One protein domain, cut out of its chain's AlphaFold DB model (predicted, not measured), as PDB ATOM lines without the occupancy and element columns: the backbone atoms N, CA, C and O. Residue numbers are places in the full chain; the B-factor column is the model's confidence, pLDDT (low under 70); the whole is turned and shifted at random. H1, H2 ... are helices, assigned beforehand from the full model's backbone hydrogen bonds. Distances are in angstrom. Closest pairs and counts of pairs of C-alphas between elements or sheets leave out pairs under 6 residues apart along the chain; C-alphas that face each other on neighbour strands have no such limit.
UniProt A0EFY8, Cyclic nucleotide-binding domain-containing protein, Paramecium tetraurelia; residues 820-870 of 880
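Overview. This is residues 820 to 870 of the 880 residues of the protein "Cyclic nucleotide-binding domain-containing protein" of Paramecium tetraurelia (UniProt A0EFY8). Two helices, H3 and H4, pack together at a steep angle, H4 folding back over H3, and the short helices H1 and H2 run out from the start of H3 as an arm that makes much of the length. The printed part has 51 residues with four named helices, H1 to H4 in order, and no named strand: all helix. It is loose, with a radius of gyration of the C-alphas of 12.9 A and spans of 40 by 18 by 13 A.

Arrangement. H1, residues 821 to 824, is close but not clearly touching H2, residues 828 to 835; their closest C-alphas, of Leu 823 and Tyr 831, are 6.4 A apart. H2 and H3, residues 837 to 850, meet only through their link. H3 and H4, residues 855 to 865, touch at a steep tilt of 50 degrees, opposite ways; their closest C-alphas, of Ala 843 and Ile 859, are 5.7 A apart. H1 is apart from H3 and H4, and H2 from H4. Every O i to N i+4 pair is within hydrogen-bond range in H2 and H4, and 8 of 10 in H3; H1 is too short for such a pair.

Along the chain. H1 begins at C-alpha 821 (20.780, 16.740, -31.227) and is 5.0 A long; H2 is 10.4 A, H3 19.4 A and H4 15.2 A, ending at C-alpha 865 (2.198, 17.532, -51.916).

Size, cuts and confidence. The farthest C-alphas, of Glu 821 and Lys 853, are 41.0 A apart. The printed part has no cut, and its three links are tight. The model's pLDDT is under 70 at residues 820 to 822, 826, 829 to 830, 834 and 869 to 870.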
ATOM      1  N   TRP A 820      18.836  19.421 -34.069       69.38
ATOM      2  CA  TRP A 820      19.182  18.063 -34.483       69.38
ATOM      3  C   TRP A 820      19.492  17.140 -33.299       69.38
ATOM      4  O   TRP A 820      18.850  16.102 -33.159       69.38
ATOM      5  N   GLU A 821      20.402  17.536 -32.408       66.75
ATOM      6  CA  GLU A 821      20.780  16.740 -31.227       66.75
ATOM      7  C   GLU A 821      19.582  16.526 -30.285       66.75
ATOM      8  O   GLU A 821      19.400  15.451 -29.718       66.75
ATOM      9  N   LEU A 822      18.689  17.518 -30.176       67.31
ATOM     10  CA  LEU A 822      17.438  17.402 -29.415       67.31
ATOM     11  C   LEU A 822      16.402  16.460 -30.054       67.31
ATOM     12  O   LEU A 822      15.471  16.016 -29.372       67.31
ATOM     13  N   LEU A 823      16.508  16.209 -31.360       70.06
ATOM     14  CA  LEU A 823      15.675  15.256 -32.093       70.06
ATOM     15  C   LEU A 823      16.255  13.839 -32.058       70.06
ATOM     16  O   LEU A 823      15.483  12.886 -32.072       70.06
ATOM     17  N   GLU A 824      17.575  13.700 -31.975       72.25
ATOM     18  CA  GLU A 824      18.260  12.410 -31.847       72.25
ATOM     19  C   GLU A 824      18.053  11.782 -30.459       72.25
ATOM     20  O   GLU A 824      17.860  10.576 -30.339       72.25
ATOM     21  N   GLU A 825      17.997  12.604 -29.408       70.62
ATOM     22  CA  GLU A 825      17.798  12.148 -28.024       70.62
ATOM     23  C   GLU A 825      16.327  11.876 -27.648       70.62
ATOM     24  O   GLU A 825      16.038  11.475 -26.517       70.62
ATOM     25  N   CYS A 826      15.365  12.137 -28.541       58.00
ATOM     26  CA  CYS A 826      13.944  12.003 -28.215       58.00
ATOM     27  C   CYS A 826      13.407  10.578 -28.441       58.00
ATOM     28  O   CYS A 826      13.891   9.840 -29.292       58.00
ATOM     29  N   SER A 827      12.386  10.185 -27.668       70.75
ATOM     30  CA  SER A 827      11.748   8.868 -27.810       70.75
ATOM     31  C   SER A 827      11.110   8.695 -29.194       70.75
ATOM     32  O   SER A 827      10.649   9.679 -29.772       70.75
ATOM     33  N   ASP A 828      10.974   7.461 -29.696       72.75
ATOM     34  CA  ASP A 828      10.323   7.182 -30.992       72.75
ATOM     35  C   ASP A 828       8.952   7.871 -31.126       72.75
ATOM     36  O   ASP A 828       8.595   8.407 -32.176       72.75
ATOM     37  N   ALA A 829       8.180   7.912 -30.036       66.94
ATOM     38  CA  ALA A 829       6.877   8.567 -30.003       66.94
ATOM     39  C   ALA A 829       6.981  10.097 -30.136       66.94
ATOM     40  O   ALA A 829       6.202  10.706 -30.874       66.94
ATOM     41  N   ASP A 830       7.941  10.725 -29.454       68.94
ATOM     42  CA  ASP A 830       8.172  12.170 -29.524       68.94
ATOM     43  C   ASP A 830       8.809  12.590 -30.849       68.94
ATOM     44  O   ASP A 830       8.448  13.636 -31.395       68.94
ATOM     45  N   TYR A 831       9.681  11.749 -31.408       77.31
ATOM     46  CA  TYR A 831      10.242  11.908 -32.744       77.31
ATOM     47  C   TYR A 831       9.116  11.971 -33.774       77.31
ATOM     48  O   TYR A 831       8.993  12.952 -34.511       77.31
ATOM     49  N   LEU A 832       8.221  10.978 -33.773       75.75
ATOM     50  CA  LEU A 832       7.065  10.932 -34.668       75.75
ATOM     51  C   LEU A 832       6.109  12.105 -34.423       75.75
ATOM     52  O   LEU A 832       5.564  12.674 -35.374       75.75
ATOM     53  N   ARG A 833       5.932  12.515 -33.161       72.69
ATOM     54  CA  ARG A 833       5.090  13.658 -32.793       72.69
ATOM     55  C   ARG A 833       5.621  14.982 -33.343       72.69
ATOM     56  O   ARG A 833       4.820  15.819 -33.751       72.69
ATOM     57  N   LYS A 834       6.941  15.173 -33.347       69.62
ATOM     58  CA  LYS A 834       7.603  16.399 -33.814       69.62
ATOM     59  C   LYS A 834       7.828  16.426 -35.326       69.62
ATOM     60  O   LYS A 834       7.735  17.494 -35.917       69.62
ATOM     61  N   THR A 835       8.095  15.278 -35.950       75.81
ATOM     62  CA  THR A 835       8.434  15.198 -37.383       75.81
ATOM     63  C   THR A 835       7.228  14.891 -38.264       75.81
ATOM     64  O   THR A 835       6.993  15.576 -39.253       75.81
ATOM     65  N   ILE A 836       6.437  13.878 -37.908       80.19
ATOM     66  CA  ILE A 836       5.421  13.295 -38.790       80.19
ATOM     67  C   ILE A 836       4.022  13.850 -38.494       80.19
ATOM     68  O   ILE A 836       3.248  14.131 -39.413       80.19
ATOM     69  N   LEU A 837       3.685  14.050 -37.219       79.12
ATOM     70  CA  LEU A 837       2.354  14.501 -36.799       79.12
ATOM     71  C   LEU A 837       1.928  15.874 -37.357       79.12
ATOM     72  O   LEU A 837       0.750  16.005 -37.696       79.12
ATOM     73  N   PRO A 838       2.821  16.877 -37.513       80.00
ATOM     74  CA  PRO A 838       2.463  18.160 -38.121       80.00
ATOM     75  C   PRO A 838       1.978  18.042 -39.572       80.00
ATOM     76  O   PRO A 838       1.174  18.861 -40.004       80.00
ATOM     77  N   LEU A 839       2.419  17.012 -40.304       83.25
ATOM     78  CA  LEU A 839       1.963  16.714 -41.664       83.25
ATOM     79  C   LEU A 839       0.688  15.857 -41.668       83.25
ATOM     80  O   LEU A 839      -0.234  16.100 -42.446       83.25
ATOM     81  N   LEU A 840       0.635  14.841 -40.803       83.88
ATOM     82  CA  LEU A 840      -0.443  13.849 -40.792       83.88
ATOM     83  C   LEU A 840      -1.735  14.365 -40.150       83.88
ATOM     84  O   LEU A 840      -2.820  13.997 -40.591       83.88
ATOM     85  N   MET A 841      -1.650  15.234 -39.140       82.44
ATOM     86  CA  MET A 841      -2.839  15.723 -38.437       82.44
ATOM     87  C   MET A 841      -3.741  16.603 -39.319       82.44
ATOM     88  O   MET A 841      -4.946  16.348 -39.356       82.44
ATOM     89  N   PRO A 842      -3.210  17.569 -40.097       84.31
ATOM     90  CA  PRO A 842      -4.012  18.308 -41.073       84.31
ATOM     91  C   PRO A 842      -4.599  17.409 -42.169       84.31
ATOM     92  O   PRO A 842      -5.743  17.608 -42.574       84.31
ATOM     93  N   ALA A 843      -3.853  16.388 -42.614       85.44
ATOM     94  CA  ALA A 843      -4.328  15.416 -43.601       85.44
ATOM     95  C   ALA A 843      -5.544  14.633 -43.078       85.44
ATOM     96  O   ALA A 843      -6.552  14.509 -43.772       85.44
ATOM     97  N   LEU A 844      -5.472  14.153 -41.833       87.06
ATOM     98  CA  LEU A 844      -6.555  13.426 -41.168       87.06
ATOM     99  C   LEU A 844      -7.787  14.309 -40.939       87.06
ATOM    100  O   LEU A 844      -8.907  13.855 -41.157       87.06
ATOM    101  N   GLN A 845      -7.594  15.575 -40.561       86.38
ATOM    102  CA  GLN A 845      -8.691  16.539 -40.426       86.38
ATOM    103  C   GLN A 845      -9.390  16.800 -41.766       86.38
ATOM    104  O   GLN A 845     -10.615  16.848 -41.820       86.38
ATOM    105  N   LEU A 846      -8.632  16.924 -42.859       83.56
ATOM    106  CA  LEU A 846      -9.195  17.082 -44.201       83.56
ATOM    107  C   LEU A 846      -9.934  15.832 -44.673       83.56
ATOM    108  O   LEU A 846     -10.990  15.961 -45.278       83.56
ATOM    109  N   VAL A 847      -9.445  14.634 -44.355       89.50
ATOM    110  CA  VAL A 847     -10.176  13.388 -44.634       89.50
ATOM    111  C   VAL A 847     -11.501  13.331 -43.877       89.50
ATOM    112  O   VAL A 847     -12.505  12.919 -44.457       89.50
ATOM    113  N   ASP A 848     -11.525  13.752 -42.611       84.56
ATOM    114  CA  ASP A 848     -12.752  13.765 -41.806       84.56
ATOM    115  C   ASP A 848     -13.795  14.754 -42.366       84.56
ATOM    116  O   ASP A 848     -14.997  14.467 -42.387       84.56
ATOM    117  N   ILE A 849     -13.323  15.884 -42.908       85.31
ATOM    118  CA  ILE A 849     -14.154  16.923 -43.531       85.31
ATOM    119  C   ILE A 849     -14.622  16.520 -44.939       85.31
ATOM    120  O   ILE A 849     -15.816  16.569 -45.230       85.31
ATOM    121  N   GLU A 850     -13.698  16.156 -45.828       84.94
ATOM    122  CA  GLU A 850     -13.963  15.960 -47.261       84.94
ATOM    123  C   GLU A 850     -14.450  14.545 -47.597       84.94
ATOM    124  O   GLU A 850     -15.032  14.337 -48.661       84.94
ATOM    125  N   ARG A 851     -14.239  13.577 -46.693       87.31
ATOM    126  CA  ARG A 851     -14.618  12.159 -46.835       87.31
ATOM    127  C   ARG A 851     -14.333  11.585 -48.235       87.31
ATOM    128  O   ARG A 851     -15.253  11.109 -48.909       87.31
ATOM    129  N   PRO A 852     -13.071  11.625 -48.697       88.56
ATOM    130  CA  PRO A 852     -12.688  11.111 -50.010       88.56
ATOM    131  C   PRO A 852     -12.980   9.606 -50.144       88.56
ATOM    132  O   PRO A 852     -12.958   8.863 -49.164       88.56
ATOM    133  N   LYS A 853     -13.237   9.149 -51.380       85.00
ATOM    134  CA  LYS A 853     -13.561   7.737 -51.683       85.00
ATOM    135  C   LYS A 853     -12.455   6.758 -51.281       85.00
ATOM    136  O   LYS A 853     -12.777   5.650 -50.870       85.00
ATOM    137  N   ASP A 854     -11.197   7.174 -51.402       92.44
ATOM    138  CA  ASP A 854     -10.039   6.447 -50.883       92.44
ATOM    139  C   ASP A 854      -9.259   7.359 -49.916       92.44
ATOM    140  O   ASP A 854      -8.484   8.223 -50.344       92.44
ATOM    141  N   PRO A 855      -9.499   7.225 -48.601       87.94
ATOM    142  CA  PRO A 855      -8.828   8.024 -47.580       87.94
ATOM    143  C   PRO A 855      -7.314   7.814 -47.537       87.94
ATOM    144  O   PRO A 855      -6.577   8.747 -47.226       87.94
ATOM    145  N   LEU A 856      -6.842   6.604 -47.847       87.69
ATOM    146  CA  LEU A 856      -5.423   6.259 -47.807       87.69
ATOM    147  C   LEU A 856      -4.681   6.899 -48.978       87.69
ATOM    148  O   LEU A 856      -3.635   7.515 -48.770       87.69
ATOM    149  N   GLU A 857      -5.250   6.827 -50.182       90.12
ATOM    150  CA  GLU A 857      -4.693   7.496 -51.362       90.12
ATOM    151  C   GLU A 857      -4.693   9.024 -51.190       90.12
ATOM    152  O   GLU A 857      -3.709   9.689 -51.518       90.12
ATOM    153  N   PHE A 858      -5.747   9.590 -50.591       90.62
ATOM    154  CA  PHE A 858      -5.820  11.023 -50.301       90.62
ATOM    155  C   PHE A 858      -4.747  11.477 -49.308       90.62
ATOM    156  O   PHE A 858      -4.058  12.464 -49.566       90.62
ATOM    157  N   ILE A 859      -4.568  10.759 -48.192       88.50
ATOM    158  CA  ILE A 859      -3.522  11.072 -47.206       88.50
ATOM    159  C   ILE A 859      -2.143  10.945 -47.855       88.50
ATOM    160  O   ILE A 859      -1.317  11.840 -47.693       88.50
ATOM    161  N   ALA A 860      -1.905   9.894 -48.644       86.94
ATOM    162  CA  ALA A 860      -0.643   9.714 -49.356       86.94
ATOM    163  C   ALA A 860      -0.360  10.883 -50.316       86.94
ATOM    164  O   ALA A 860       0.736  11.446 -50.298       86.94
ATOM    165  N   MET A 861      -1.354  11.313 -51.096       86.19
ATOM    166  CA  MET A 861      -1.239  12.463 -51.997       86.19
ATOM    167  C   MET A 861      -1.050  13.785 -51.245       86.19
ATOM    168  O   MET A 861      -0.255  14.625 -51.673       86.19
ATOM    169  N   TYR A 862      -1.726  13.968 -50.110       88.38
ATOM    170  CA  TYR A 862      -1.559  15.137 -49.249       88.38
ATOM    171  C   TYR A 862      -0.139  15.208 -48.678       88.38
ATOM    172  O   TYR A 862       0.510  16.253 -48.763       88.38
ATOM    173  N   CYS A 863       0.379  14.089 -48.170       84.81
ATOM    174  CA  CYS A 863       1.749  13.983 -47.681       84.81
ATOM    175  C   CYS A 863       2.776  14.224 -48.798       84.81
ATOM    176  O   CYS A 863       3.773  14.907 -48.579       84.81
ATOM    177  N   LEU A 864       2.525  13.723 -50.014       85.38
ATOM    178  CA  LEU A 864       3.398  13.938 -51.172       85.38
ATOM    179  C   LEU A 864       3.427  15.396 -51.650       85.38
ATOM    180  O   LEU A 864       4.443  15.820 -52.203       85.38
ATOM    181  N   LYS A 865       2.333  16.142 -51.466       86.88
ATOM    182  CA  LYS A 865       2.198  17.532 -51.916       86.88
ATOM    183  C   LYS A 865       2.722  18.555 -50.906       86.88
ATOM    184  O   LYS A 865       3.051  19.653 -51.326       86.88
ATOM    185  N   ASN A 866       2.803  18.190 -49.624       84.06
ATOM    186  CA  ASN A 866       3.215  19.074 -48.526       84.06
ATOM    187  C   ASN A 866       4.499  18.577 -47.839       84.06
ATOM    188  O   ASN A 866       4.649  18.694 -46.621       84.06
ATOM    189  N   LYS A 867       5.425  17.974 -48.597       74.38
ATOM    190  CA  LYS A 867       6.661  17.378 -48.052       74.38
ATOM    191  C   LYS A 867       7.499  18.391 -47.270       74.38
ATOM    192  O   LYS A 867       8.155  18.028 -46.304       74.38
ATOM    193  N   GLU A 868       7.428  19.662 -47.651       73.06
ATOM    194  CA  GLU A 868       8.093  20.788 -46.999       73.06
ATOM    195  C   GLU A 868       7.592  21.108 -45.580       73.06
ATOM    196  O   GLU A 868       8.261  21.853 -44.861       73.06
ATOM    197  N   MET A 869       6.446  20.560 -45.152       68.50
ATOM    198  CA  MET A 869       5.960  20.707 -43.772       68.50
ATOM    199  C   MET A 869       6.726  19.832 -42.774       68.50
ATOM    200  O   MET A 869       6.678  20.094 -41.574       68.50
ATOM    201  N   VAL A 870       7.460  18.826 -43.257       69.44
ATOM    202  CA  VAL A 870       8.368  18.016 -42.443       69.44
ATOM    203  C   VAL A 870       9.768  18.596 -42.598       69.44
ATOM    204  O   VAL A 870      10.507  18.254 -43.520       69.44
TER     205      VAL A 870